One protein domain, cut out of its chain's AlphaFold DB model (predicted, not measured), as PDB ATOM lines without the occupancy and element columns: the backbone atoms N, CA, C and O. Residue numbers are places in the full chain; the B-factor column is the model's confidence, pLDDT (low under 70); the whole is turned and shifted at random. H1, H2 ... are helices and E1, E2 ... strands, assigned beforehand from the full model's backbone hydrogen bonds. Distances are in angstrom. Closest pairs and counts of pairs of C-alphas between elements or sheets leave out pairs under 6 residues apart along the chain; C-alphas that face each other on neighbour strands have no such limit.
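What this domain is: This is residues 2 to 55 of the 315 residues of the protein "Hypothetical protein" of Eutreptiella gymnastica (UniProt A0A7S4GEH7). With little regular structure, two small hairpins, E1 with E2 and E3 with E4, are joined by loops, and the short helix H1 lies at one end, near E1. The printed part has 54 residues, in the order H1, E1, E2, E3, E4; both two-stranded sheets are antiparallel, and the mixed class has under half of the residues in named elements. It is compact, radius of gyration of the C-alphas 10.5 A, spanning 29 by 24 by 14 A.

How they stand to each other: H1, residues 2 to 8, has every O i to N i+4 pair within hydrogen-bond range. Its closest C-alphas with E1, residues 12 to 14, are Val 6 and Val 12, 5.6 A. E1 and E2, residues 24 to 26, form a hairpin, N 13 and O 25 at 2.9 A. E3, residues 37 to 39, and E4, residues 45 to 47, form another, N 38 and O 46 at 2.9 A. The closest C-alphas of E2 and E3 are Val 25 and Val 38, 7.7 A. H1 is apart from E3 and E4.

Where its parts are: H1, 10.1 A long, begins at C-alpha 2 (-10.293, 38.011, -19.974); E4 ends at C-alpha 47 (-6.980, 43.094, -40.918).

The domain as a whole: The printed part has no cut and no long link. Residues 2, 32 and 33 have pLDDT under 70.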
ATOM      1  N   LEU A   2      -9.897  38.040 -18.552       68.38
ATOM      2  CA  LEU A   2     -10.293  38.011 -19.974       68.38
ATOM      3  C   LEU A   2      -9.373  38.851 -20.879       68.38
ATOM      4  O   LEU A   2      -8.946  38.356 -21.915       68.38
ATOM      5  N   GLU A   3      -9.009  40.068 -20.465       72.31
ATOM      6  CA  GLU A   3      -8.078  40.942 -21.209       72.31
ATOM      7  C   GLU A   3      -6.708  40.285 -21.405       72.31
ATOM      8  O   GLU A   3      -6.264  40.131 -22.537       72.31
ATOM      9  N   SER A   4      -6.126  39.754 -20.326       74.00
ATOM     10  CA  SER A   4      -4.862  39.009 -20.369       74.00
ATOM     11  C   SER A   4      -4.911  37.789 -21.299       74.00
ATOM     12  O   SER A   4      -3.968  37.538 -22.033       74.00
ATOM     13  N   TYR A   5      -6.026  37.044 -21.339       73.94
ATOM     14  CA  TYR A   5      -6.157  35.886 -22.237       73.94
ATOM     15  C   TYR A   5      -6.165  36.284 -23.720       73.94
ATOM     16  O   TYR A   5      -5.635  35.552 -24.555       73.94
ATOM     17  N   VAL A   6      -6.784  37.418 -24.058       76.81
ATOM     18  CA  VAL A   6      -6.813  37.909 -25.442       76.81
ATOM     19  C   VAL A   6      -5.455  38.478 -25.845       76.81
ATOM     20  O   VAL A   6      -5.009  38.229 -26.959       76.81
ATOM     21  N   GLU A   7      -4.782  39.193 -24.946       74.94
ATOM     22  CA  GLU A   7      -3.453  39.764 -25.202       74.94
ATOM     23  C   GLU A   7      -2.369  38.688 -25.370       74.94
ATOM     24  O   GLU A   7      -1.506  38.821 -26.238       74.94
ATOM     25  N   ASP A   8      -2.465  37.585 -24.621       78.00
ATOM     26  CA  ASP A   8      -1.495  36.482 -24.669       78.00
ATOM     27  C   ASP A   8      -1.755  35.480 -25.815       78.00
ATOM     28  O   ASP A   8      -0.916  34.620 -26.105       78.00
ATOM     29  N   ASN A   9      -2.908  35.556 -26.495       82.38
ATOM     30  CA  ASN A   9      -3.290  34.611 -27.544       82.38
ATOM     31  C   ASN A   9      -3.175  35.224 -28.944       82.38
ATOM     32  O   ASN A   9      -4.058  35.938 -29.409       82.38
ATOM     33  N   CYS A  10      -2.142  34.832 -29.693       81.06
ATOM     34  CA  CYS A  10      -1.906  35.318 -31.057       81.06
ATOM     35  C   CYS A  10      -3.020  34.989 -32.073       81.06
ATOM     36  O   CYS A  10      -3.022  35.548 -33.171       81.06
ATOM     37  N   LYS A  11      -3.960  34.097 -31.730       87.12
ATOM     38  CA  LYS A  11      -5.123  33.741 -32.555       87.12
ATOM     39  C   LYS A  11      -6.379  34.519 -32.190       87.12
ATOM     40  O   LYS A  11      -7.380  34.358 -32.879       87.12
ATOM     41  N   VAL A  12      -6.362  35.357 -31.157       89.88
ATOM     42  CA  VAL A  12      -7.518  36.166 -30.755       89.88
ATOM     43  C   VAL A  12      -7.140  37.641 -30.779       89.88
ATOM     44  O   VAL A  12      -6.068  38.012 -30.323       89.88
ATOM     45  N   LYS A  13      -8.013  38.498 -31.312       90.12
ATOM     46  CA  LYS A  13      -7.829  39.954 -31.244       90.12
ATOM     47  C   LYS A  13      -9.113  40.693 -30.947       90.12
ATOM     48  O   LYS A  13     -10.172  40.341 -31.462       90.12
ATOM     49  N   TRP A  14      -8.991  41.762 -30.169       92.44
ATOM     50  CA  TRP A  14     -10.074  42.707 -29.938       92.44
ATOM     51  C   TRP A  14     -10.505  43.395 -31.231       92.44
ATOM     52  O   TRP A  14      -9.680  43.734 -32.081       92.44
ATOM     53  N   CYS A  15     -11.810  43.622 -31.364       93.81
ATOM     54  CA  CYS A  15     -12.351  44.435 -32.437       93.81
ATOM     55  C   CYS A  15     -11.950  45.912 -32.233       93.81
ATOM     56  O   CYS A  15     -12.268  46.487 -31.186       93.81
ATOM     57  N   PRO A  16     -11.316  46.560 -33.228       94.19
ATOM     58  CA  PRO A  16     -10.859  47.945 -33.119       94.19
ATOM     59  C   PRO A  16     -11.971  48.980 -33.374       94.19
ATOM     60  O   PRO A  16     -11.669  50.143 -33.630       94.19
ATOM     61  N   SER A  17     -13.252  48.585 -33.325       92.00
ATOM     62  CA  SER A  17     -14.373  49.498 -33.571       92.00
ATOM     63  C   SER A  17     -14.338  50.697 -32.621       92.00
ATOM     64  O   SER A  17     -13.949  50.565 -31.463       92.00
ATOM     65  N   ILE A  18     -14.798  51.856 -33.095       89.19
ATOM     66  CA  ILE A  18     -14.958  53.059 -32.276       89.19
ATOM     67  C   ILE A  18     -16.426  53.504 -32.376       89.19
ATOM     68  O   ILE A  18     -16.865  53.829 -33.480       89.19
ATOM     69  N   PRO A  19     -17.185  53.525 -31.260       91.38
ATOM     70  CA  PRO A  19     -16.809  53.040 -29.924       91.38
ATOM     71  C   PRO A  19     -16.514  51.526 -29.897       91.38
ATOM     72  O   PRO A  19     -16.993  50.762 -30.744       91.38
ATOM     73  N   HIS A  20     -15.703  51.083 -28.930       89.88
ATOM     74  CA  HIS A  20     -15.351  49.667 -28.785       89.88
ATOM     75  C   HIS A  20     -16.597  48.827 -28.503       89.88
ATOM     76  O   HIS A  20     -17.311  49.063 -27.532       89.88
ATOM     77  N   CYS A  21     -16.844  47.824 -29.345       93.38
ATOM     78  CA  CYS A  21     -17.999  46.936 -29.211       93.38
ATOM     79  C   CYS A  21     -17.817  45.840 -28.147       93.38
ATOM     80  O   CYS A  21     -18.761  45.110 -27.868       93.38
ATOM     81  N   GLY A  22     -16.609  45.689 -27.589       91.31
ATOM     82  CA  GLY A  22     -16.293  44.672 -26.577       91.31
ATOM     83  C   GLY A  22     -16.146  43.241 -27.112       91.31
ATOM     84  O   GLY A  22     -15.937  42.324 -26.326       91.31
ATOM     85  N   ASN A  23     -16.228  43.032 -28.429       92.94
ATOM     86  CA  ASN A  23     -16.058  41.714 -29.044       92.94
ATOM     87  C   ASN A  23     -14.591  41.432 -29.401       92.94
ATOM     88  O   ASN A  23     -13.846  42.337 -29.788       92.94
ATOM     89  N   ALA A  24     -14.206  40.156 -29.360       92.38
ATOM     90  CA  ALA A  24     -12.936  39.658 -29.879       92.38
ATOM     91  C   ALA A  24     -13.175  38.622 -30.987       92.38
ATOM     92  O   ALA A  24     -14.143  37.864 -30.950       92.38
ATOM     93  N   VAL A  25     -12.281  38.589 -31.971       92.12
ATOM     94  CA  VAL A  25     -12.331  37.675 -33.114       92.12
ATOM     95  C   VAL A  25     -11.258  36.606 -32.944       92.12
ATOM     96  O   VAL A  25     -10.109  36.933 -32.661       92.12
ATOM     97  N   LEU A  26     -11.625  35.337 -33.135       90.88
ATOM     98  CA  LEU A  26     -10.700  34.203 -33.210       90.88
ATOM     99  C   LEU A  26     -10.364  33.917 -34.680       90.88
ATOM    100  O   LEU A  26     -11.262  33.676 -35.483       90.88
ATOM    101  N   CYS A  27      -9.079  33.883 -35.028       86.81
ATOM    102  CA  CYS A  27      -8.592  33.537 -36.359       86.81
ATOM    103  C   CYS A  27      -7.563  32.401 -36.281       86.81
ATOM    104  O   CYS A  27      -6.471  32.549 -35.735       86.81
ATOM    105  N   THR A  28      -7.894  31.248 -36.863       82.88
ATOM    106  CA  THR A  28      -6.995  30.080 -36.920       82.88
ATOM    107  C   THR A  28      -6.020  30.122 -38.094       82.88
ATOM    108  O   THR A  28      -5.060  29.356 -38.106       82.88
ATOM    109  N   GLN A  29      -6.253  31.019 -39.054       74.69
ATOM    110  CA  GLN A  29      -5.471  31.176 -40.282       74.69
ATOM    111  C   GLN A  29      -4.442  32.315 -40.188       74.69
ATOM    112  O   GLN A  29      -3.756  32.615 -41.163       74.69
ATOM    113  N   ALA A  30      -4.335  32.960 -39.022       70.31
ATOM    114  CA  ALA A  30      -3.416  34.061 -38.797       70.31
ATOM    115  C   ALA A  30      -1.958  33.606 -38.966       70.31
ATOM    116  O   ALA A  30      -1.483  32.683 -38.305       70.31
ATOM    117  N   SER A  31      -1.248  34.279 -39.865       73.56
ATOM    118  CA  SER A  31       0.157  34.044 -40.187       73.56
ATOM    119  C   SER A  31       0.794  35.369 -40.587       73.56
ATOM    120  O   SER A  31       0.144  36.209 -41.207       73.56
ATOM    121  N   ALA A  32       2.082  35.551 -40.281       66.50
ATOM    122  CA  ALA A  32       2.840  36.731 -40.703       66.50
ATOM    123  C   ALA A  32       2.934  36.871 -42.236       66.50
ATOM    124  O   ALA A  32       3.163  37.969 -42.740       66.50
ATOM    125  N   LYS A  33       2.738  35.767 -42.969       68.19
ATOM    126  CA  LYS A  33       2.746  35.708 -44.434       68.19
ATOM    127  C   LYS A  33       1.340  35.782 -45.054       68.19
ATOM    128  O   LYS A  33       1.207  35.482 -46.224       68.19
ATOM    129  N   VAL A  34       0.283  36.133 -44.319       72.06
ATOM    130  CA  VAL A  34      -1.092  36.172 -44.863       72.06
ATOM    131  C   VAL A  34      -1.737  37.504 -44.496       72.06
ATOM    132  O   VAL A  34      -1.593  37.973 -43.369       72.06
ATOM    133  N   VAL A  35      -2.443  38.147 -45.426       81.88
ATOM    134  CA  VAL A  35      -3.329  39.270 -45.086       81.88
ATOM    135  C   VAL A  35      -4.716  38.684 -44.912       81.88
ATOM    136  O   VAL A  35      -5.333  38.262 -45.885       81.88
ATOM    137  N   VAL A  36      -5.165  38.627 -43.658       85.31
ATOM    138  CA  VAL A  36      -6.465  38.057 -43.295       85.31
ATOM    139  C   VAL A  36      -7.406  39.180 -42.908       85.31
ATOM    140  O   VAL A  36      -7.176  39.856 -41.898       85.31
ATOM    141  N   ASN A  37      -8.462  39.371 -43.692       89.19
ATOM    142  CA  ASN A  37      -9.515  40.321 -43.354       89.19
ATOM    143  C   ASN A  37     -10.602  39.595 -42.565       89.19
ATOM    144  O   ASN A  37     -11.097  38.550 -42.977       89.19
ATOM    145  N   VAL A  38     -10.981  40.147 -41.418       91.38
ATOM    146  CA  VAL A  38     -12.040  39.594 -40.575       91.38
ATOM    147  C   VAL A  38     -13.139  40.623 -40.368       91.38
ATOM    148  O   VAL A  38     -12.875  41.823 -40.291       91.38
ATOM    149  N   ALA A  39     -14.370  40.138 -40.247       92.62
ATOM    150  CA  ALA A  39     -15.519  40.937 -39.857       92.62
ATOM    151  C   ALA A  39     -15.931  40.569 -38.430       92.62
ATOM    152  O   ALA A  39     -16.075  39.395 -38.083       92.62
ATOM    153  N   CYS A  40     -16.113  41.585 -37.594       93.81
ATOM    154  CA  CYS A  40     -16.730  41.425 -36.286       93.81
ATOM    155  C   CYS A  40     -18.254  41.279 -36.429       93.81
ATOM    156  O   CYS A  40     -18.845  41.743 -37.400       93.81
ATOM    157  N   THR A  41     -18.919  40.718 -35.418       93.31
ATOM    158  CA  THR A  41     -20.390  40.685 -35.327       93.31
ATOM    159  C   THR A  41     -21.025  42.078 -35.255       93.31
ATOM    160  O   THR A  41     -22.201  42.220 -35.562       93.31
ATOM    161  N   CYS A  42     -20.256  43.117 -34.903       92.19
ATOM    162  CA  CYS A  42     -20.673  44.521 -35.015       92.19
ATOM    163  C   CYS A  42     -20.498  45.109 -36.430       92.19
ATOM    164  O   CYS A  42     -20.568  46.323 -36.601       92.19
ATOM    165  N   SER A  43     -20.209  44.268 -37.427       89.75
ATOM    166  CA  SER A  43     -19.961  44.630 -38.830       89.75
ATOM    167  C   SER A  43     -18.680  45.435 -39.092       89.75
ATOM    168  O   SER A  43     -18.440  45.859 -40.220       89.75
ATOM    169  N   HIS A  44     -17.823  45.635 -38.084       91.56
ATOM    170  CA  HIS A  44     -16.522  46.269 -38.284       91.56
ATOM    171  C   HIS A  44     -15.534  45.297 -38.943       91.56
ATOM    172  O   HIS A  44     -15.242  44.232 -38.390       91.56
ATOM    173  N   GLU A  45     -15.002  45.680 -40.103       92.56
ATOM    174  CA  GLU A  45     -14.004  44.915 -40.855       92.56
ATOM    175  C   GLU A  45     -12.590  45.437 -40.594       92.56
ATOM    176  O   GLU A  45     -12.344  46.642 -40.669       92.56
ATOM    177  N   PHE A  46     -11.642  44.533 -40.355       93.69
ATOM    178  CA  PHE A  46     -10.243  44.885 -40.123       93.69
ATOM    179  C   PHE A  46      -9.299  43.744 -40.512       93.69
ATOM    180  O   PHE A  46      -9.682  42.576 -40.566       93.69
ATOM    181  N   CYS A  47      -8.038  44.078 -40.769       92.94
ATOM    182  CA  CYS A  47      -6.980  43.094 -40.918       92.94
ATOM    183  C   CYS A  47      -6.636  42.513 -39.548       92.94
ATOM    184  O   CYS A  47      -6.197  43.231 -38.645       92.94
ATOM    185  N   PHE A  48      -6.761  41.196 -39.407       91.69
ATOM    186  CA  PHE A  48      -6.471  40.505 -38.159       91.69
ATOM    187  C   PHE A  48      -5.033  40.767 -37.685       91.69
ATOM    188  O   PHE A  48      -4.778  40.975 -36.505       91.69
ATOM    189  N   ASN A  49      -4.062  40.847 -38.594       88.88
ATOM    190  CA  ASN A  49      -2.652  40.950 -38.221       88.88
ATOM    191  C   ASN A  49      -2.230  42.338 -37.726       88.88
ATOM    192  O   ASN A  49      -1.450  42.416 -36.776       88.88
ATOM    193  N   CYS A  50      -2.758  43.424 -38.291       90.56
ATOM    194  CA  CYS A  50      -2.333  44.787 -37.941       90.56
ATOM    195  C   CYS A  50      -3.436  45.673 -37.342       90.56
ATOM    196  O   CYS A  50      -3.141  46.803 -36.968       90.56
ATOM    197  N   ALA A  51      -4.675  45.173 -37.247       91.56
ATOM    198  CA  ALA A  51      -5.860  45.904 -36.787       91.56
ATOM    199  C   ALA A  51      -6.214  47.167 -37.603       91.56
ATOM    200  O   ALA A  51      -7.082  47.935 -37.201       91.56
ATOM    201  N   GLN A  52      -5.577  47.370 -38.760       92.56
ATOM    202  CA  GLN A  52      -5.948  48.414 -39.715       92.56
ATOM    203  C   GLN A  52      -7.148  47.977 -40.557       92.56
ATOM    204  O   GLN A  52      -7.482  46.793 -40.608       92.56
ATOM    205  N   ALA A  53      -7.764  48.922 -41.268       92.50
ATOM    206  CA  ALA A  53      -8.784  48.610 -42.267       92.50
ATOM    207  C   ALA A  53      -8.265  47.587 -43.307       92.50
ATOM    208  O   ALA A  53      -7.055  47.540 -43.554       92.50
ATOM    209  N   PRO A  54      -9.151  46.792 -43.943       93.50
ATOM    210  CA  PRO A  54      -8.767  45.850 -44.989       93.50
ATOM    211  C   PRO A  54      -7.886  46.501 -46.051       93.50
ATOM    212  O   PRO A  54      -8.244  47.539 -46.614       93.50
ATOM    213  N   HIS A  55      -6.726  45.891 -46.291       92.81
ATOM    214  CA  HIS A  55      -5.646  46.535 -47.035       92.81
ATOM    215  C   HIS A  55      -4.997  45.659 -48.109       92.81
ATOM    216  O   HIS A  55      -3.890  45.945 -48.559       92.81
TER     217      HIS A  55